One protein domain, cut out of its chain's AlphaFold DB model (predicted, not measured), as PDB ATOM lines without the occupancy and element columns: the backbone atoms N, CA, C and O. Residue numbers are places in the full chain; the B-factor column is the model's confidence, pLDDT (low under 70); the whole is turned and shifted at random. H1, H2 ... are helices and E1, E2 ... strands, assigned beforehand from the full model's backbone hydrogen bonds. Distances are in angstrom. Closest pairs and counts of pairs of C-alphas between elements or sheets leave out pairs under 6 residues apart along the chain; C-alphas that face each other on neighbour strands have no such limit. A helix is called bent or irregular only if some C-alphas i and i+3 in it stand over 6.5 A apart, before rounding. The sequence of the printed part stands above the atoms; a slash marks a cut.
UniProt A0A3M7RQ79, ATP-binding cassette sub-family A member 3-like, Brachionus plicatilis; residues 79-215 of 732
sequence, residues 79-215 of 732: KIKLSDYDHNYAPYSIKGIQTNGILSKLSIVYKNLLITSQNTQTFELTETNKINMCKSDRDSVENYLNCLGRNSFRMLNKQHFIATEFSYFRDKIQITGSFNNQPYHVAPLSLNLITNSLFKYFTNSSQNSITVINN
ATOM      1  N   LYS A  79       2.551  -7.268 185.819       86.62
ATOM      2  CA  LYS A  79       2.144  -6.176 184.928       86.62
ATOM      3  C   LYS A  79       1.149  -6.717 183.908       86.62
ATOM      4  O   LYS A  79       1.526  -7.521 183.070       86.62
ATOM      5  N   ILE A  80      -0.096  -6.251 183.957       87.00
ATOM      6  CA  ILE A  80      -1.166  -6.755 183.089       87.00
ATOM      7  C   ILE A  80      -1.014  -6.129 181.698       87.00
ATOM      8  O   ILE A  80      -1.232  -4.925 181.528       87.00
ATOM      9  N   LYS A  81      -0.630  -6.931 180.698       85.69
ATOM     10  CA  LYS A  81      -0.524  -6.495 179.300       85.69
ATOM     11  C   LYS A  81      -1.361  -7.368 178.377       85.69
ATOM     12  O   LYS A  81      -1.585  -8.545 178.629       85.69
ATOM     13  N   LEU A  82      -1.777  -6.783 177.255       83.81
ATOM     14  CA  LEU A  82      -2.469  -7.515 176.196       83.81
ATOM     15  C   LEU A  82      -1.527  -8.459 175.426       83.81
ATOM     16  O   LEU A  82      -1.980  -9.462 174.897       83.81
ATOM     17  N   SER A  83      -0.221  -8.163 175.406       81.25
ATOM     18  CA  SER A  83       0.814  -8.997 174.774       81.25
ATOM     19  C   SER A  83       0.976 -10.375 175.404       81.25
ATOM     20  O   SER A  83       1.516 -11.263 174.760       81.25
ATOM     21  N   ASP A  84       0.539 -10.538 176.651       83.81
ATOM     22  CA  ASP A  84       0.715 -11.780 177.405       83.81
ATOM     23  C   ASP A  84      -0.338 -12.835 177.005       83.81
ATOM     24  O   ASP A  84      -0.300 -13.968 177.478       83.81
ATOM     25  N   TYR A  85      -1.283 -12.460 176.130       85.00
ATOM     26  CA  TYR A  85      -2.328 -13.323 175.595       85.00
ATOM     27  C   TYR A  85      -2.070 -13.610 174.113       85.00
ATOM     28  O   TYR A  85      -2.154 -12.717 173.266       85.00
ATOM     29  N   ASP A  86      -1.794 -14.872 173.797       79.19
ATOM     30  CA  ASP A  86      -1.546 -15.310 172.426       79.19
ATOM     31  C   ASP A  86      -2.849 -15.457 171.627       79.19
ATOM     32  O   ASP A  86      -3.857 -15.955 172.132       79.19
ATOM     33  N   HIS A  87      -2.808 -15.070 170.349       80.75
ATOM     34  CA  HIS A  87      -3.892 -15.255 169.375       80.75
ATOM     35  C   HIS A  87      -5.253 -14.667 169.798       80.75
ATOM     36  O   HIS A  87      -6.292 -15.318 169.664       80.75
ATOM     37  N   ASN A  88      -5.251 -13.421 170.278       86.69
ATOM     38  CA  ASN A  88      -6.464 -12.718 170.691       86.69
ATOM     39  C   ASN A  88      -7.154 -12.008 169.507       86.69
ATOM     40  O   ASN A  88      -6.522 -11.260 168.768       86.69
ATOM     41  N   TYR A  89      -8.463 -12.176 169.359       86.88
ATOM     42  CA  TYR A  89      -9.353 -11.408 168.497       86.88
ATOM     43  C   TYR A  89     -10.118 -10.401 169.350       86.88
ATOM     44  O   TYR A  89     -10.974 -10.772 170.152       86.88
ATOM     45  N   ALA A  90      -9.830  -9.119 169.140       86.94
ATOM     46  CA  ALA A  90     -10.460  -8.008 169.842       86.94
ATOM     47  C   ALA A  90     -11.377  -7.214 168.890       86.94
ATOM     48  O   ALA A  90     -10.927  -6.234 168.283       86.94
ATOM     49  N   PRO A  91     -12.642  -7.638 168.697       87.56
ATOM     50  CA  PRO A  91     -13.594  -6.902 167.873       87.56
ATOM     51  C   PRO A  91     -14.057  -5.611 168.558       87.56
ATOM     52  O   PRO A  91     -14.220  -5.561 169.782       87.56
ATOM     53  N   TYR A  92     -14.339  -4.582 167.761       87.44
ATOM     54  CA  TYR A  92     -14.994  -3.363 168.238       87.44
ATOM     55  C   TYR A  92     -16.138  -2.933 167.310       87.44
ATOM     56  O   TYR A  92     -16.103  -3.228 166.117       87.44
ATOM     57  N   SER A  93     -17.163  -2.252 167.834       85.88
ATOM     58  CA  SER A  93     -18.264  -1.695 167.026       85.88
ATOM     59  C   SER A  93     -18.564  -0.237 167.378       85.88
ATOM     60  O   SER A  93     -18.288   0.214 168.492       85.88
ATOM     61  N   ILE A  94     -19.124   0.503 166.416       82.88
ATOM     62  CA  ILE A  94     -19.565   1.894 166.578       82.88
ATOM     63  C   ILE A  94     -21.048   1.965 166.213       82.88
ATOM     64  O   ILE A  94     -21.431   1.678 165.083       82.88
ATOM     65  N   LYS A  95     -21.891   2.365 167.163       74.62
ATOM     66  CA  LYS A  95     -23.345   2.419 167.010       74.62
ATOM     67  C   LYS A  95     -23.805   3.866 166.817       74.62
ATOM     68  O   LYS A  95     -23.927   4.617 167.785       74.62
ATOM     69  N   GLY A  96     -24.053   4.254 165.563       64.88
ATOM     70  CA  GLY A  96     -24.580   5.573 165.180       64.88
ATOM     71  C   GLY A  96     -24.118   6.044 163.791       64.88
ATOM     72  O   GLY A  96     -22.983   5.809 163.402       64.88
ATOM     73  N   ILE A  97     -24.991   6.739 163.052       56.09
ATOM     74  CA  ILE A  97     -24.866   7.046 161.603       56.09
ATOM     75  C   ILE A  97     -23.843   8.166 161.270       56.09
ATOM     76  O   ILE A  97     -23.626   8.495 160.108       56.09
ATOM     77  N   GLN A  98     -23.153   8.759 162.250       56.47
ATOM     78  CA  GLN A  98     -22.205   9.853 161.986       56.47
ATOM     79  C   GLN A  98     -20.745   9.382 161.975       56.47
ATOM     80  O   GLN A  98     -20.093   9.273 163.013       56.47
ATOM     81  N   THR A  99     -20.205   9.190 160.773       53.78
ATOM     82  CA  THR A  99     -18.818   8.770 160.501       53.78
ATOM     83  C   THR A  99     -17.750   9.798 160.921       53.78
ATOM     84  O   THR A  99     -16.603   9.426 161.162       53.78
ATOM     85  N   ASN A 100     -18.119  11.070 161.130       54.72
ATOM     86  CA  ASN A 100     -17.191  12.167 161.467       54.72
ATOM     87  C   ASN A 100     -17.277  12.669 162.929       54.72
ATOM     88  O   ASN A 100     -16.775  13.750 163.246       54.72
ATOM     89  N   GLY A 101     -17.913  11.909 163.827       72.00
ATOM     90  CA  GLY A 101     -18.121  12.293 165.228       72.00
ATOM     91  C   GLY A 101     -16.958  11.978 166.182       72.00
ATOM     92  O   GLY A 101     -16.000  11.284 165.854       72.00
ATOM     93  N   ILE A 102     -17.071  12.446 167.428       79.50
ATOM     94  CA  ILE A 102     -16.115  12.170 168.521       79.50
ATOM     95  C   ILE A 102     -15.882  10.655 168.713       79.50
ATOM     96  O   ILE A 102     -14.754  10.234 168.970       79.50
ATOM     97  N   LEU A 103     -16.919   9.830 168.508       81.31
ATOM     98  CA  LEU A 103     -16.839   8.367 168.601       81.31
ATOM     99  C   LEU A 103     -15.879   7.735 167.585       81.31
ATOM    100  O   LEU A 103     -15.154   6.815 167.958       81.31
ATOM    101  N   SER A 104     -15.832   8.219 166.337       81.00
ATOM    102  CA  SER A 104     -14.942   7.640 165.319       81.00
ATOM    103  C   SER A 104     -13.479   7.983 165.590       81.00
ATOM    104  O   SER A 104     -12.593   7.155 165.403       81.00
ATOM    105  N   LYS A 105     -13.203   9.170 166.140       83.19
ATOM    106  CA  LYS A 105     -11.848   9.515 166.596       83.19
ATOM    107  C   LYS A 105     -11.417   8.661 167.795       83.19
ATOM    108  O   LYS A 105     -10.283   8.188 167.822       83.19
ATOM    109  N   LEU A 106     -12.311   8.420 168.757       85.69
ATOM    110  CA  LEU A 106     -12.041   7.559 169.917       85.69
ATOM    111  C   LEU A 106     -11.809   6.093 169.528       85.69
ATOM    112  O   LEU A 106     -10.881   5.465 170.042       85.69
ATOM    113  N   SER A 107     -12.606   5.556 168.600       84.38
ATOM    114  CA  SER A 107     -12.443   4.182 168.120       84.38
ATOM    115  C   SER A 107     -11.130   3.994 167.354       84.38
ATOM    116  O   SER A 107     -10.473   2.970 167.532       84.38
ATOM    117  N   ILE A 108     -10.674   4.997 166.591       85.25
ATOM    118  CA  ILE A 108      -9.357   4.985 165.929       85.25
ATOM    119  C   ILE A 108      -8.222   4.957 166.963       85.25
ATOM    120  O   ILE A 108      -7.280   4.176 166.823       85.25
ATOM    121  N   VAL A 109      -8.309   5.763 168.028       86.38
ATOM    122  CA  VAL A 109      -7.307   5.752 169.112       86.38
ATOM    123  C   VAL A 109      -7.274   4.390 169.814       86.38
ATOM    124  O   VAL A 109      -6.195   3.856 170.069       86.38
ATOM    125  N   TYR A 110      -8.440   3.796 170.076       87.94
ATOM    126  CA  TYR A 110      -8.551   2.461 170.664       87.94
ATOM    127  C   TYR A 110      -7.995   1.361 169.742       87.94
ATOM    128  O   TYR A 110      -7.203   0.526 170.176       87.94
ATOM    129  N   LYS A 111      -8.316   1.406 168.444       87.00
ATOM    130  CA  LYS A 111      -7.768   0.500 167.426       87.00
ATOM    131  C   LYS A 111      -6.241   0.559 167.384       87.00
ATOM    132  O   LYS A 111      -5.587  -0.480 167.385       87.00
ATOM    133  N   ASN A 112      -5.663   1.761 167.411       85.94
ATOM    134  CA  ASN A 112      -4.211   1.939 167.407       85.94
ATOM    135  C   ASN A 112      -3.546   1.311 168.647       85.94
ATOM    136  O   ASN A 112      -2.472   0.722 168.528       85.94
ATOM    137  N   LEU A 113      -4.186   1.373 169.823       85.00
ATOM    138  CA  LEU A 113      -3.693   0.706 171.037       85.00
ATOM    139  C   LEU A 113      -3.657  -0.818 170.893       85.00
ATOM    140  O   LEU A 113      -2.692  -1.446 171.323       85.00
ATOM    141  N   LEU A 114      -4.680  -1.401 170.269       84.88
ATOM    142  CA  LEU A 114      -4.757  -2.842 170.061       84.88
ATOM    143  C   LEU A 114      -3.772  -3.334 168.983       84.88
ATOM    144  O   LEU A 114      -3.097  -4.337 169.204       84.88
ATOM    145  N   ILE A 115      -3.614  -2.604 167.868       80.69
ATOM    146  CA  ILE A 115      -2.648  -2.923 166.791       80.69
ATOM    147  C   ILE A 115      -1.200  -2.873 167.295       80.69
ATOM    148  O   ILE A 115      -0.343  -3.611 166.816       80.69
ATOM    149  N   THR A 116      -0.918  -2.030 168.290       73.88
ATOM    150  CA  THR A 116       0.419  -1.945 168.900       73.88
ATOM    151  C   THR A 116       0.810  -3.252 169.618       73.88
ATOM    152  O   THR A 116       1.990  -3.489 169.871       73.88
ATOM    153  N   SER A 117      -0.150  -4.131 169.935       74.00
ATOM    154  CA  SER A 117       0.127  -5.455 170.503       74.00
ATOM    155  C   SER A 117       0.301  -6.509 169.400       74.00
ATOM    156  O   SER A 117      -0.621  -6.777 168.637       74.00
ATOM    157  N   GLN A 118       1.483  -7.130 169.330       68.44
ATOM    158  CA  GLN A 118       1.868  -8.057 168.247       68.44
ATOM    159  C   GLN A 118       0.962  -9.298 168.123       68.44
ATOM    160  O   GLN A 118       0.857  -9.869 167.041       68.44
ATOM    161  N   ASN A 119       0.272  -9.683 169.205       79.06
ATOM    162  CA  ASN A 119      -0.481 -10.939 169.298       79.06
ATOM    163  C   ASN A 119      -2.010 -10.764 169.189       79.06
ATOM    164  O   ASN A 119      -2.743 -11.746 169.327       79.06
ATOM    165  N   THR A 120      -2.500  -9.543 168.920       82.75
ATOM    166  CA  THR A 120      -3.942  -9.249 168.831       82.75
ATOM    167  C   THR A 120      -4.366  -8.884 167.411       82.75
ATOM    168  O   THR A 120      -3.849  -7.945 166.811       82.75
ATOM    169  N   GLN A 121      -5.380  -9.574 166.891       82.94
ATOM    170  CA  GLN A 121      -6.082  -9.212 165.663       82.94
ATOM    171  C   GLN A 121      -7.343  -8.417 165.999       82.94
ATOM    172  O   GLN A 121      -8.129  -8.788 166.867       82.94
ATOM    173  N   THR A 122      -7.551  -7.304 165.304       82.56
ATOM    174  CA  THR A 122      -8.630  -6.355 165.609       82.56
ATOM    175  C   THR A 122      -9.411  -6.066 164.348       82.56
ATOM    176  O   THR A 122      -8.805  -5.799 163.308       82.56
ATOM    177  N   PHE A 123     -10.731  -6.052 164.431       81.69
ATOM    178  CA  PHE A 123     -11.583  -5.694 163.307       81.69
ATOM    179  C   PHE A 123     -12.812  -4.938 163.796       81.69
ATOM    180  O   PHE A 123     -13.275  -5.128 164.924       81.69
ATOM    181  N   GLU A 124     -13.310  -4.062 162.932       79.25
ATOM    182  CA  GLU A 124     -14.548  -3.334 163.160       79.25
ATOM    183  C   GLU A 124     -15.729  -4.186 162.706       79.25
ATOM    184  O   GLU A 124     -15.709  -4.746 161.606       79.25
ATOM    185  N   LEU A 125     -16.751  -4.284 163.547       73.31
ATOM    186  CA  LEU A 125     -18.022  -4.907 163.200       73.31
ATOM    187  C   LEU A 125     -18.843  -3.905 162.375       73.31
ATOM    188  O   LEU A 125     -19.599  -3.115 162.934       73.31
ATOM    189  N   THR A 126     -18.644  -3.922 161.057       66.75
ATOM    190  CA  THR A 126     -19.450  -3.190 160.068       66.75
ATOM    191  C   THR A 126     -20.179  -4.163 159.141       66.75
ATOM    192  O   THR A 126     -19.747  -5.306 158.961       66.75
ATOM    193  N   GLU A 127     -21.245  -3.702 158.480       53.25
ATOM    194  CA  GLU A 127     -22.039  -4.504 157.535       53.25
ATOM    195  C   GLU A 127     -21.215  -5.192 156.420       53.25
ATOM    196  O   GLU A 127     -21.665  -6.197 155.859       53.25
ATOM    197  N   THR A 128     -20.012  -4.690 156.102       49.19
ATOM    198  CA  THR A 128     -19.181  -5.127 154.966       49.19
ATOM    199  C   THR A 128     -18.074  -6.128 155.315       49.19
ATOM    200  O   THR A 128     -17.665  -6.884 154.437       49.19
ATOM    201  N   ASN A 129     -17.648  -6.243 156.579       50.12
ATOM    202  CA  ASN A 129     -16.645  -7.228 157.018       50.12
ATOM    203  C   ASN A 129     -17.297  -8.422 157.733       50.12
ATOM    204  O   ASN A 129     -16.960  -8.786 158.862       50.12
ATOM    205  N   LYS A 130     -18.251  -9.059 157.044       51.78
ATOM    206  CA  LYS A 130     -18.923 -10.288 157.493       51.78
ATOM    207  C   LYS A 130     -17.959 -11.477 157.413       51.78
ATOM    208  O   LYS A 130     -17.931 -12.202 156.424       51.78
ATOM    209  N   ILE A 131     -17.176 -11.701 158.468       51.81
ATOM    210  CA  ILE A 131     -16.439 -12.959 158.647       51.81
ATOM    211  C   ILE A 131     -17.470 -14.099 158.790       51.81
ATOM    212  O   ILE A 131     -18.402 -14.026 159.590       51.81
ATOM    213  N   ASN A 132     -17.306 -15.146 157.978       53.66
ATOM    214  CA  ASN A 132     -18.298 -16.152 157.565       53.66
ATOM    215  C   ASN A 132     -18.977 -17.047 158.639       53.66
ATOM    216  O   ASN A 132     -19.588 -18.042 158.261       53.66
ATOM    217  N   MET A 133     -18.942 -16.748 159.944       54.66
ATOM    218  CA  MET A 133     -19.561 -17.622 160.967       54.66
ATOM    219  C   MET A 133     -20.775 -17.043 161.700       54.66
ATOM    220  O   MET A 133     -21.582 -17.820 162.205       54.66
ATOM    221  N   CYS A 134     -20.949 -15.720 161.751       62.66
ATOM    222  CA  CYS A 134     -22.040 -15.089 162.498       62.66
ATOM    223  C   CYS A 134     -22.581 -13.864 161.758       62.66
ATOM    224  O   CYS A 134     -22.085 -12.755 161.924       62.66
ATOM    225  N   LYS A 135     -23.603 -14.076 160.919       55.56
ATOM    226  CA  LYS A 135     -24.370 -13.005 160.270       55.56
ATOM    227  C   LYS A 135     -25.515 -12.615 161.207       55.56
ATOM    228  O   LYS A 135     -26.472 -13.369 161.337       55.56
ATOM    229  N   SER A 136     -25.398 -11.483 161.892       50.34
ATOM    230  CA  SER A 136     -26.503 -10.882 162.645       50.34
ATOM    231  C   SER A 136     -26.803  -9.509 162.055       50.34
ATOM    232  O   SER A 136     -25.876  -8.750 161.791       50.34
ATOM    233  N   ASP A 137     -28.086  -9.202 161.860       49.53
ATOM    234  CA  ASP A 137     -28.595  -7.970 161.235       49.53
ATOM    235  C   ASP A 137     -28.497  -6.716 162.136       49.53
ATOM    236  O   ASP A 137     -29.201  -5.734 161.914       49.53
ATOM    237  N   ARG A 138     -27.672  -6.730 163.199       54.16
ATOM    238  CA  ARG A 138     -27.457  -5.566 164.081       54.16
ATOM    239  C   ARG A 138     -26.001  -5.458 164.542       54.16
ATOM    240  O   ARG A 138     -25.481  -6.391 165.156       54.16
ATOM    241  N   ASP A 139     -25.411  -4.277 164.342       61.78
ATOM    242  CA  ASP A 139     -24.016  -3.887 164.637       61.78
ATOM    243  C   ASP A 139     -23.677  -3.782 166.145       61.78
ATOM    244  O   ASP A 139     -23.182  -2.764 166.633       61.78
ATOM    245  N   SER A 140     -23.960  -4.824 166.930       74.12
ATOM    246  CA  SER A 140     -23.649  -4.857 168.370       74.12
ATOM    247  C   SER A 140     -22.638  -5.945 168.708       74.12
ATOM    248  O   SER A 140     -22.782  -7.089 168.258       74.12
ATOM    249  N   VAL A 141     -21.680  -5.616 169.576       81.44
ATOM    250  CA  VAL A 141     -20.684  -6.566 170.096       81.44
ATOM    251  C   VAL A 141     -21.370  -7.726 170.819       81.44
ATOM    252  O   VAL A 141     -20.967  -8.877 170.667       81.44
ATOM    253  N   GLU A 142     -22.446  -7.441 171.553       82.75
ATOM    254  CA  GLU A 142     -23.212  -8.442 172.298       82.75
ATOM    255  C   GLU A 142     -23.787  -9.544 171.391       82.75
ATOM    256  O   GLU A 142     -23.581 -10.730 171.649       82.75
ATOM    257  N   ASN A 143     -24.437  -9.183 170.279       80.75
ATOM    258  CA  ASN A 143     -24.987 -10.170 169.341       80.75
ATOM    259  C   ASN A 143     -23.899 -11.009 168.661       80.75
ATOM    260  O   ASN A 143     -24.091 -12.210 168.456       80.75
ATOM    261  N   TYR A 144     -22.756 -10.399 168.335       80.94
ATOM    262  CA  TYR A 144     -21.614 -11.108 167.759       80.94
ATOM    263  C   TYR A 144     -21.058 -12.156 168.733       80.94
ATOM    264  O   TYR A 144     -20.926 -13.327 168.368       80.94
ATOM    265  N   LEU A 145     -20.807 -11.767 169.987       84.50
ATOM    266  CA  LEU A 145     -20.319 -12.680 171.024       84.50
ATOM    267  C   LEU A 145     -21.346 -13.775 171.353       84.50
ATOM    268  O   LEU A 145     -20.969 -14.937 171.492       84.50
ATOM    269  N   ASN A 146     -22.641 -13.446 171.399       84.00
ATOM    270  CA  ASN A 146     -23.717 -14.419 171.621       84.00
ATOM    271  C   ASN A 146     -23.825 -15.439 170.481       84.00
ATOM    272  O   ASN A 146     -24.018 -16.632 170.728       84.00
ATOM    273  N   CYS A 147     -23.674 -15.000 169.230       82.88
ATOM    274  CA  CYS A 147     -23.650 -15.906 168.088       82.88
ATOM    275  C   CYS A 147     -22.407 -16.811 168.107       82.88
ATOM    276  O   CYS A 147     -22.530 -18.023 167.920       82.88
ATOM    277  N   LEU A 148     -21.223 -16.260 168.408       82.19
ATOM    278  CA  LEU A 148     -20.004 -17.054 168.587       82.19
ATOM    279  C   LEU A 148     -20.142 -18.067 169.726       82.19
ATOM    280  O   LEU A 148     -19.711 -19.207 169.583       82.19
ATOM    281  N   GLY A 149     -20.778 -17.687 170.834       82.69
ATOM    282  CA  GLY A 149     -21.054 -18.593 171.947       82.69
ATOM    283  C   GLY A 149     -21.931 -19.781 171.544       82.69
ATOM    284  O   GLY A 149     -21.671 -20.900 171.983       82.69
ATOM    285  N   ARG A 150     -22.922 -19.562 170.666       84.44
ATOM    286  CA  ARG A 150     -23.799 -20.622 170.134       84.44
ATOM    287  C   ARG A 150     -23.103 -21.521 169.110       84.44
ATOM    288  O   ARG A 150     -23.320 -22.727 169.131       84.44
ATOM    289  N   ASN A 151     -22.269 -20.949 168.241       81.56
ATOM    290  CA  ASN A 151     -21.653 -21.682 167.129       81.56
ATOM    291  C   ASN A 151     -20.319 -22.344 167.508       81.56
ATOM    292  O   ASN A 151     -20.003 -23.429 167.022       81.56
ATOM    293  N   SER A 152     -19.513 -21.708 168.360       82.75
ATOM    294  CA  SER A 152     -18.173 -22.174 168.723       82.75
ATOM    295  C   SER A 152     -17.714 -21.638 170.086       82.75
ATOM    296  O   SER A 152     -16.747 -20.881 170.197       82.75
ATOM    297  N   PHE A 153     -18.321 -22.137 171.169       83.56
ATOM    298  CA  PHE A 153     -17.924 -21.826 172.555       83.56
ATOM    299  C   PHE A 153     -16.405 -21.955 172.815       83.56
ATOM    300  O   PHE A 153     -15.805 -21.160 173.537       83.56
ATOM    301  N   ARG A 154     -15.747 -22.929 172.170       83.50
ATOM    302  CA  ARG A 154     -14.288 -23.125 172.247       83.50
ATOM    303  C   ARG A 154     -13.484 -21.961 171.654       83.50
ATOM    304  O   ARG A 154     -12.420 -21.664 172.186       83.50
ATOM    305  N   MET A 155     -13.944 -21.343 170.564       81.31
ATOM    306  CA  MET A 155     -13.262 -20.193 169.952       81.31
ATOM    307  C   MET A 155     -13.425 -18.954 170.829       81.31
ATOM    308  O   MET A 155     -12.427 -18.311 171.141       81.31
ATOM    309  N   LEU A 156     -14.642 -18.710 171.331       84.75
ATOM    310  CA  LEU A 156     -14.933 -17.612 172.256       84.75
ATOM    311  C   LEU A 156     -13.994 -17.635 173.478       84.75
ATOM    312  O   LEU A 156     -13.381 -16.625 173.807       84.75
ATOM    313  N   ASN A 157     -13.813 -18.803 174.107       87.81
ATOM    314  CA  ASN A 157     -12.961 -18.939 175.296       87.81
ATOM    315  C   ASN A 157     -11.458 -18.902 175.031       87.81
ATOM    316  O   ASN A 157     -10.704 -18.554 175.934       87.81
ATOM    317  N   LYS A 158     -11.009 -19.300 173.837       85.56
ATOM    318  CA  LYS A 158      -9.577 -19.373 173.523       85.56
ATOM    319  C   LYS A 158      -9.035 -18.142 172.822       85.56
ATOM    320  O   LYS A 158      -7.827 -17.960 172.851       85.56
ATOM    321  N   GLN A 159      -9.886 -17.382 172.139       85.44
ATOM    322  CA  GLN A 159      -9.420 -16.358 171.215       85.44
ATOM    323  C   GLN A 159     -10.122 -15.011 171.393       85.44
ATOM    324  O   GLN A 159      -9.561 -14.023 170.964       85.44
ATOM    325  N   HIS A 160     -11.287 -14.908 172.038       87.56
ATOM    326  CA  HIS A 160     -11.996 -13.626 172.187       87.56
ATOM    327  C   HIS A 160     -12.002 -13.194 173.651       87.56
ATOM    328  O   HIS A 160     -12.935 -13.493 174.398       87.56
ATOM    329  N   PHE A 161     -10.939 -12.506 174.078       89.88
ATOM    330  CA  PHE A 161     -10.795 -12.085 175.476       89.88
ATOM    331  C   PHE A 161     -11.458 -10.737 175.766       89.88
ATOM    332  O   PHE A 161     -12.051 -10.562 176.826       89.88
ATOM    333  N   ILE A 162     -11.389  -9.794 174.829       90.69
ATOM    334  CA  ILE A 162     -11.907  -8.430 174.992       90.69
ATOM    335  C   ILE A 162     -12.704  -8.008 173.761       90.69
ATOM    336  O   ILE A 162     -12.353  -8.368 172.641       90.69
ATOM    337  N   ALA A 163     -13.751  -7.215 173.954       89.56
ATOM    338  CA  ALA A 163     -14.498  -6.586 172.871       89.56
ATOM    339  C   ALA A 163     -15.106  -5.260 173.342       89.56
ATOM    340  O   ALA A 163     -15.447  -5.126 174.515       89.56
ATOM    341  N   THR A 164     -15.257  -4.276 172.454       90.56
ATOM    342  CA  THR A 164     -15.709  -2.928 172.857       90.56
ATOM    343  C   THR A 164     -16.747  -2.325 171.926       90.56
ATOM    344  O   THR A 164     -16.545  -2.288 170.716       90.56
ATOM    345  N   GLU A 165     -17.815  -1.775 172.490       88.56
ATOM    346  CA  GLU A 165     -18.883  -1.087 171.760       88.56
ATOM    347  C   GLU A 165     -18.897   0.405 172.118       88.56
ATOM    348  O   GLU A 165     -18.950   0.778 173.290       88.56
ATOM    349  N   PHE A 166     -18.846   1.262 171.098       87.62
ATOM    350  CA  PHE A 166     -18.921   2.718 171.209       87.62
ATOM    351  C   PHE A 166     -20.311   3.180 170.767       87.62
ATOM    352  O   PHE A 166     -20.699   2.950 169.625       87.62
ATOM    353  N   SER A 167     -21.074   3.838 171.638       86.19
ATOM    354  CA  SER A 167     -22.462   4.222 171.351       86.19
ATOM    355  C   SER A 167     -22.830   5.581 171.947       86.19
ATOM    356  O   SER A 167     -22.181   6.061 172.878       86.19
ATOM    357  N   TYR A 168     -23.881   6.207 171.416       82.25
ATOM    358  CA  TYR A 168     -24.547   7.330 172.076       82.25
ATOM    359  C   TYR A 168     -25.776   6.831 172.831       82.25
ATOM    360  O   TYR A 168     -26.632   6.154 172.261       82.25
ATOM    361  N   PHE A 169     -25.896   7.214 174.099       79.56
ATOM    362  CA  PHE A 169     -27.087   6.968 174.902       79.56
ATOM    363  C   PHE A 169     -27.541   8.274 175.548       79.56
ATOM    364  O   PHE A 169     -26.834   8.830 176.388       79.56
ATOM    365  N   ARG A 170     -28.724   8.774 175.153       76.56
ATOM    366  CA  ARG A 170     -29.308  10.037 175.653       76.56
ATOM    367  C   ARG A 170     -28.316  11.215 175.578       76.56
ATOM    368  O   ARG A 170     -28.015  11.830 176.598       76.56
ATOM    369  N   ASP A 171     -27.749  11.446 174.392       74.00
ATOM    370  CA  ASP A 171     -26.736  12.478 174.090       74.00
ATOM    371  C   ASP A 171     -25.412  12.388 174.874       74.00
ATOM    372  O   ASP A 171     -24.570  13.283 174.800       74.00
ATOM    373  N   LYS A 172     -25.170  11.282 175.587       81.94
ATOM    374  CA  LYS A 172     -23.886  10.985 176.235       81.94
ATOM    375  C   LYS A 172     -23.134   9.901 175.473       81.94
ATOM    376  O   LYS A 172     -23.735   8.963 174.952       81.94
ATOM    377  N   ILE A 173     -21.808  10.019 175.438       83.75
ATOM    378  CA  ILE A 173     -20.916   8.976 174.920       83.75
ATOM    379  C   ILE A 173     -20.886   7.826 175.928       83.75
ATOM    380  O   ILE A 173     -20.527   8.024 177.088       83.75
ATOM    381  N   GLN A 174     -21.240   6.628 175.475       87.38
ATOM    382  CA  GLN A 174     -21.178   5.393 176.244       87.38
ATOM    383  C   GLN A 174     -20.203   4.423 175.571       87.38
ATOM    384  O   GLN A 174     -20.369   4.061 174.406       87.38
ATOM    385  N   ILE A 175     -19.190   3.992 176.323       89.31
ATOM    386  CA  ILE A 175     -18.220   2.979 175.899       89.31
ATOM    387  C   ILE A 175     -18.438   1.743 176.765       89.31
ATOM    388  O   ILE A 175     -18.304   1.814 177.987       89.31
ATOM    389  N   THR A 176     -18.765   0.621 176.137       89.56
ATOM    390  CA  THR A 176     -19.015  -0.651 176.818       89.56
ATOM    391  C   THR A 176     -17.883  -1.620 176.494       89.56
ATOM    392  O   THR A 176     -17.701  -1.988 175.337       89.56
ATOM    393  N   GLY A 177     -17.114  -2.025 177.506       90.88
ATOM    394  CA  GLY A 177     -16.066  -3.041 177.385       90.88
ATOM    395  C   GLY A 177     -16.538  -4.405 177.864       90.88
ATOM    396  O   GLY A 177     -16.640  -4.634 179.066       90.88
ATOM    397  N   SER A 178     -16.778  -5.321 176.933       91.06
ATOM    398  CA  SER A 178     -17.058  -6.724 177.222       91.06
ATOM    399  C   SER A 178     -15.749  -7.487 177.414       91.06
ATOM    400  O   SER A 178     -14.791  -7.302 176.661       91.06
ATOM    401  N   PHE A 179     -15.699  -8.356 178.420       91.88
ATOM    402  CA  PHE A 179     -14.534  -9.188 178.703       91.88
ATOM    403  C   PHE A 179     -14.936 -10.644 178.912       91.88
ATOM    404  O   PHE A 179     -16.048 -10.950 179.344       91.88
ATOM    405  N   ASN A 180     -14.004 -11.544 178.627       90.06
ATOM    406  CA  ASN A 180     -14.137 -12.955 178.927       90.06
ATOM    407  C   ASN A 180     -13.621 -13.241 180.345       90.06
ATOM    408  O   ASN A 180     -12.498 -12.872 180.678       90.06
ATOM    409  N   ASN A 181     -14.427 -13.914 181.168       89.56
ATOM    410  CA  ASN A 181     -14.079 -14.255 182.549       89.56
ATOM    411  C   ASN A 181     -13.274 -15.568 182.684       89.56
ATOM    412  O   ASN A 181     -13.099 -16.060 183.793       89.56
ATOM    413  N   GLN A 182     -12.817 -16.173 181.578       88.75
ATOM    414  CA  GLN A 182     -11.923 -17.338 181.639       88.75
ATOM    415  C   GLN A 182     -10.505 -16.957 182.095       88.75
ATOM    416  O   GLN A 182      -9.993 -17.606 183.006       88.75
ATOM    417  N   PRO A 183      -9.850 -15.916 181.537       88.31
ATOM    418  CA  PRO A 183      -8.540 -15.516 182.026       88.31
ATOM    419  C   PRO A 183      -8.680 -14.446 183.124       88.31
ATOM    420  O   PRO A 183      -9.298 -13.397 182.931       88.31
ATOM    421  N   TYR A 184      -8.067 -14.707 184.285       86.75
ATOM    422  CA  TYR A 184      -8.288 -13.970 185.541       86.75
ATOM    423  C   TYR A 184      -8.041 -12.451 185.479       86.75
ATOM    424  O   TYR A 184      -8.625 -11.703 186.258       86.75
ATOM    425  N   HIS A 185      -7.179 -11.971 184.575       90.19
ATOM    426  CA  HIS A 185      -6.748 -10.565 184.535       90.19
ATOM    427  C   HIS A 185      -7.325  -9.765 183.358       90.19
ATOM    428  O   HIS A 185      -6.886  -8.646 183.095       90.19
ATOM    429  N   VAL A 186      -8.320 -10.303 182.648       90.88
ATOM    430  CA  VAL A 186      -8.874  -9.656 181.445       90.88
ATOM    431  C   VAL A 186      -9.864  -8.541 181.780       90.88
ATOM    432  O   VAL A 186      -9.920  -7.541 181.070       90.88
ATOM    433  N   ALA A 187     -10.587  -8.644 182.897       90.81
ATOM    434  CA  ALA A 187     -11.471  -7.578 183.372       90.81
ATOM    435  C   ALA A 187     -10.730  -6.237 183.602       90.81
ATOM    436  O   ALA A 187     -11.096  -5.239 182.971       90.81
ATOM    437  N   PRO A 188      -9.649  -6.175 184.416       91.25
ATOM    438  CA  PRO A 188      -8.876  -4.941 184.577       91.25
ATOM    439  C   PRO A 188      -8.133  -4.528 183.298       91.25
ATOM    440  O   PRO A 188      -7.917  -3.337 183.082       91.25
ATOM    441  N   LEU A 189      -7.773  -5.475 182.424       90.88
ATOM    442  CA  LEU A 189      -7.158  -5.183 181.126       90.88
ATOM    443  C   LEU A 189      -8.115  -4.438 180.187       90.88
ATOM    444  O   LEU A 189      -7.725  -3.426 179.606       90.88
ATOM    445  N   SER A 190      -9.359  -4.912 180.059       91.56
ATOM    446  CA  SER A 190     -10.402  -4.284 179.238       91.56
ATOM    447  C   SER A 190     -10.644  -2.837 179.672       91.56
ATOM    448  O   SER A 190     -10.602  -1.913 178.855       91.56
ATOM    449  N   LEU A 191     -10.767  -2.623 180.986       92.31
ATOM    450  CA  LEU A 191     -10.915  -1.289 181.558       92.31
ATOM    451  C   LEU A 191      -9.695  -0.406 181.261       92.31
ATOM    452  O   LEU A 191      -9.864   0.721 180.801       92.31
ATOM    453  N   ASN A 192      -8.476  -0.927 181.452       92.19
ATOM    454  CA  ASN A 192      -7.242  -0.179 181.207       92.19
ATOM    455  C   ASN A 192      -7.091   0.257 179.737       92.19
ATOM    456  O   ASN A 192      -6.558   1.330 179.451       92.19
ATOM    457  N   LEU A 193      -7.542  -0.560 178.783       90.19
ATOM    458  CA  LEU A 193      -7.495  -0.220 177.357       90.19
ATOM    459  C   LEU A 193      -8.480   0.905 177.005       90.19
ATOM    460  O   LEU A 193      -8.121   1.813 176.255       90.19
ATOM    461  N   ILE A 194      -9.682   0.891 177.589       91.31
ATOM    462  CA  ILE A 194     -10.682   1.958 177.417       91.31
ATOM    463  C   ILE A 194     -10.218   3.262 178.077       91.31
ATOM    464  O   ILE A 194     -10.322   4.337 177.490       91.31
ATOM    465  N   THR A 195      -9.658   3.202 179.286       92.00
ATOM    466  CA  THR A 195      -9.146   4.406 179.957       92.00
ATOM    467  C   THR A 195      -7.949   4.990 179.214       92.00
ATOM    468  O   THR A 195      -7.846   6.208 179.086       92.00
ATOM    469  N   ASN A 196      -7.073   4.144 178.663       90.50
ATOM    470  CA  ASN A 196      -5.965   4.598 177.827       90.50
ATOM    471  C   ASN A 196      -6.431   5.229 176.511       90.50
ATOM    472  O   ASN A 196      -5.801   6.186 176.060       90.50
ATOM    473  N   SER A 197      -7.512   4.738 175.893       88.75
ATOM    474  CA  SER A 197      -8.029   5.346 174.663       88.75
ATOM    475  C   SER A 197      -8.614   6.734 174.922       88.75
ATOM    476  O   SER A 197      -8.296   7.672 174.192       88.75
ATOM    477  N   LEU A 198      -9.368   6.898 176.013       89.31
ATOM    478  CA  LEU A 198      -9.856   8.203 176.468       89.31
ATOM    479  C   LEU A 198      -8.700   9.148 176.811       89.31
ATOM    480  O   LEU A 198      -8.668  10.289 176.354       89.31
ATOM    481  N   PHE A 199      -7.723   8.671 177.580       90.00
ATOM    482  CA  PHE A 199      -6.581   9.474 178.007       90.00
ATOM    483  C   PHE A 199      -5.756   9.991 176.820       90.00
ATOM    484  O   PHE A 199      -5.437  11.181 176.753       90.00
ATOM    485  N   LYS A 200      -5.459   9.133 175.839       88.38
ATOM    486  CA  LYS A 200      -4.738   9.543 174.624       88.38
ATOM    487  C   LYS A 200      -5.553  10.491 173.749       88.38
ATOM    488  O   LYS A 200      -4.979  11.394 173.149       88.38
ATOM    489  N   TYR A 201      -6.875  10.320 173.708       87.81
ATOM    490  CA  TYR A 201      -7.764  11.221 172.980       87.81
ATOM    491  C   TYR A 201      -7.784  12.634 173.579       87.81
ATOM    492  O   TYR A 201      -7.638  13.604 172.845       87.81
ATOM    493  N   PHE A 202      -7.903  12.768 174.904       88.06
ATOM    494  CA  PHE A 202      -7.948  14.085 175.550       88.06
ATOM    495  C   PHE A 202      -6.589  14.786 175.621       88.06
ATOM    496  O   PHE A 202      -6.531  16.011 175.561       88.06
ATOM    497  N   THR A 203      -5.492  14.035 175.749       85.38
ATOM    498  CA  THR A 203      -4.146  14.624 175.856       85.38
ATOM    499  C   THR A 203      -3.475  14.889 174.508       85.38
ATOM    500  O   THR A 203      -2.407  15.496 174.491       85.38
ATOM    501  N   ASN A 204      -4.049  14.418 173.389       81.50
ATOM    502  CA  ASN A 204      -3.442  14.444 172.047       81.50
ATOM    503  C   ASN A 204      -1.992  13.908 172.000       81.50
ATOM    504  O   ASN A 204      -1.244  14.184 171.063       81.50
ATOM    505  N   SER A 205      -1.585  13.126 173.005       78.50
ATOM    506  CA  SER A 205      -0.221  12.629 173.169       78.50
ATOM    507  C   SER A 205      -0.197  11.110 172.995       78.50
ATOM    508  O   SER A 205      -0.930  10.373 173.654       78.50
ATOM    509  N   SER A 206       0.641  10.615 172.081       71.62
ATOM    510  CA  SER A 206       0.772   9.174 171.815       71.62
ATOM    511  C   SER A 206       1.733   8.467 172.779       71.62
ATOM    512  O   SER A 206       1.625   7.247 172.946       71.62
ATOM    513  N   GLN A 207       2.631   9.230 173.417       74.44
ATOM    514  CA  GLN A 207       3.726   8.747 174.269       74.44
ATOM    515  C   GLN A 207       3.286   8.384 175.693       74.44
ATOM    516  O   GLN A 207       3.853   7.475 176.297       74.44
ATOM    517  N   ASN A 208       2.253   9.040 176.220       81.94
ATOM    518  CA  ASN A 208       1.812   8.823 177.594       81.94
ATOM    519  C   ASN A 208       0.820   7.648 177.658       81.94
ATOM    520  O   ASN A 208      -0.085   7.531 176.829       81.94
ATOM    521  N   SER A 209       0.985   6.753 178.636       85.00
ATOM    522  CA  SER A 209       0.084   5.612 178.856       85.00
ATOM    523  C   SER A 209      -0.047   5.279 180.338       85.00
ATOM    524  O   SER A 209       0.874   5.493 181.121       85.00
ATOM    525  N   ILE A 210      -1.202   4.741 180.706       87.88
ATOM    526  CA  ILE A 210      -1.534   4.263 182.043       87.88
ATOM    527  C   ILE A 210      -1.235   2.762 182.093       87.88
ATOM    528  O   ILE A 210      -1.726   1.982 181.270       87.88
ATOM    529  N   THR A 211      -0.418   2.342 183.059       88.19
ATOM    530  CA  THR A 211      -0.094   0.928 183.288       88.19
ATOM    531  C   THR A 211      -0.724   0.431 184.577       88.19
ATOM    532  O   THR A 211      -0.567   1.069 185.614       88.19
ATOM    533  N   VAL A 212      -1.354  -0.742 184.525       88.31
ATOM    534  CA  VAL A 212      -1.925  -1.411 185.698       88.31
ATOM    535  C   VAL A 212      -1.019  -2.573 186.105       88.31
ATOM    536  O   VAL A 212      -0.650  -3.411 185.279       88.31
ATOM    537  N   ILE A 213      -0.641  -2.604 187.381       89.88
ATOM    538  CA  ILE A 213       0.175  -3.660 187.983       89.88
ATOM    539  C   ILE A 213      -0.639  -4.260 189.123       89.88
ATOM    540  O   ILE A 213      -1.062  -3.535 190.022       89.88
ATOM    541  N   ASN A 214      -0.852  -5.573 189.081       88.06
ATOM    542  CA  ASN A 214      -1.396  -6.299 190.217       88.06
ATOM    543  C   ASN A 214      -0.231  -6.716 191.117       88.06
ATOM    544  O   ASN A 214       0.561  -7.588 190.750       88.06
ATOM    545  N   ASN A 215      -0.112  -6.060 192.267       87.38
ATOM    546  CA  ASN A 215       0.854  -6.419 193.292       87.38
ATOM    547  C   ASN A 215       0.085  -6.854 194.547       87.38
ATOM    548  O   ASN A 215      -0.610  -6.013 195.125       87.38
TER     549      ASN A 215
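Overview. This is residues 79 to 215 of the 732 residues of the protein "ATP-binding cassette sub-family A member 3-like" of Brachionus plicatilis (UniProt A0A3M7RQ79). A twisted four-stranded sheet is the core of three layers, with H1 and H3 covering one face and H2, which folds back at a sharp kink, over the other. The printed part has 137 residues, in the order E1, H1, E2, H2, E3, E4, H3; the mixed sheet runs E2, E1, E3, E4. The class is mixed, helices and strands, and the whole is compact, with a radius of gyration of the C-alphas of 14.7 A and spans of 39 by 38 by 25 A.

Along the chain. E1, residues 88 to 95, begins at C-alpha 88 (-6.464, -12.718, 170.691) and is 23.0 A long. H1, residues 102 to 115, is 20.3 A long; E2 is residues 120 to 124. H2, residues 141 to 159, is irregular: C-alphas 151 and 154 are 9.1 A apart, and it has a kink of 123 degrees near residue 152. E3, residues 162 to 169, and E4, residues 172 to 179, form a hairpin. H3, residues 186 to 203, is 25.4 A long and ends at C-alpha 203 (-4.146, 14.624, 175.856).

Arrangement. E1 is parallel to E2, with N 121 and O 88 2.8 A apart, and to E3, with N 95 and O 166 2.8 A apart. E3 and E4 are antiparallel, with N 174 and O 167 2.8 A apart. E1, H1, E2 form a strand-helix-strand unit, two parallel neighbour strands with a helix between, and E2, H2, E3 a split one, with E1 between its strands; both crossovers are right-handed. H1 is on the sheet at a height of 8.6 A, and H2 is on the opposite face at 11.7 A. H3 is on the same face as H1 and touches it with residues 193 to 201 alone, at a steep tilt of 56 degrees, opposite ways; the closest C-alphas, of Tyr 110 and Ser 197, are 5.0 A apart. H1 and H3 have every O i to N i+4 pair within hydrogen-bond range, H2 12 of 15.

Size, cuts and confidence. The C-alphas farthest apart, of Asp 137 and Asn 215, are 43.6 A apart. The printed part has no cut. The link from E2 to H2 is long, with 16 residues. The model's pLDDT is under 70 at residues 96 to 100, 118 and 126 to 139.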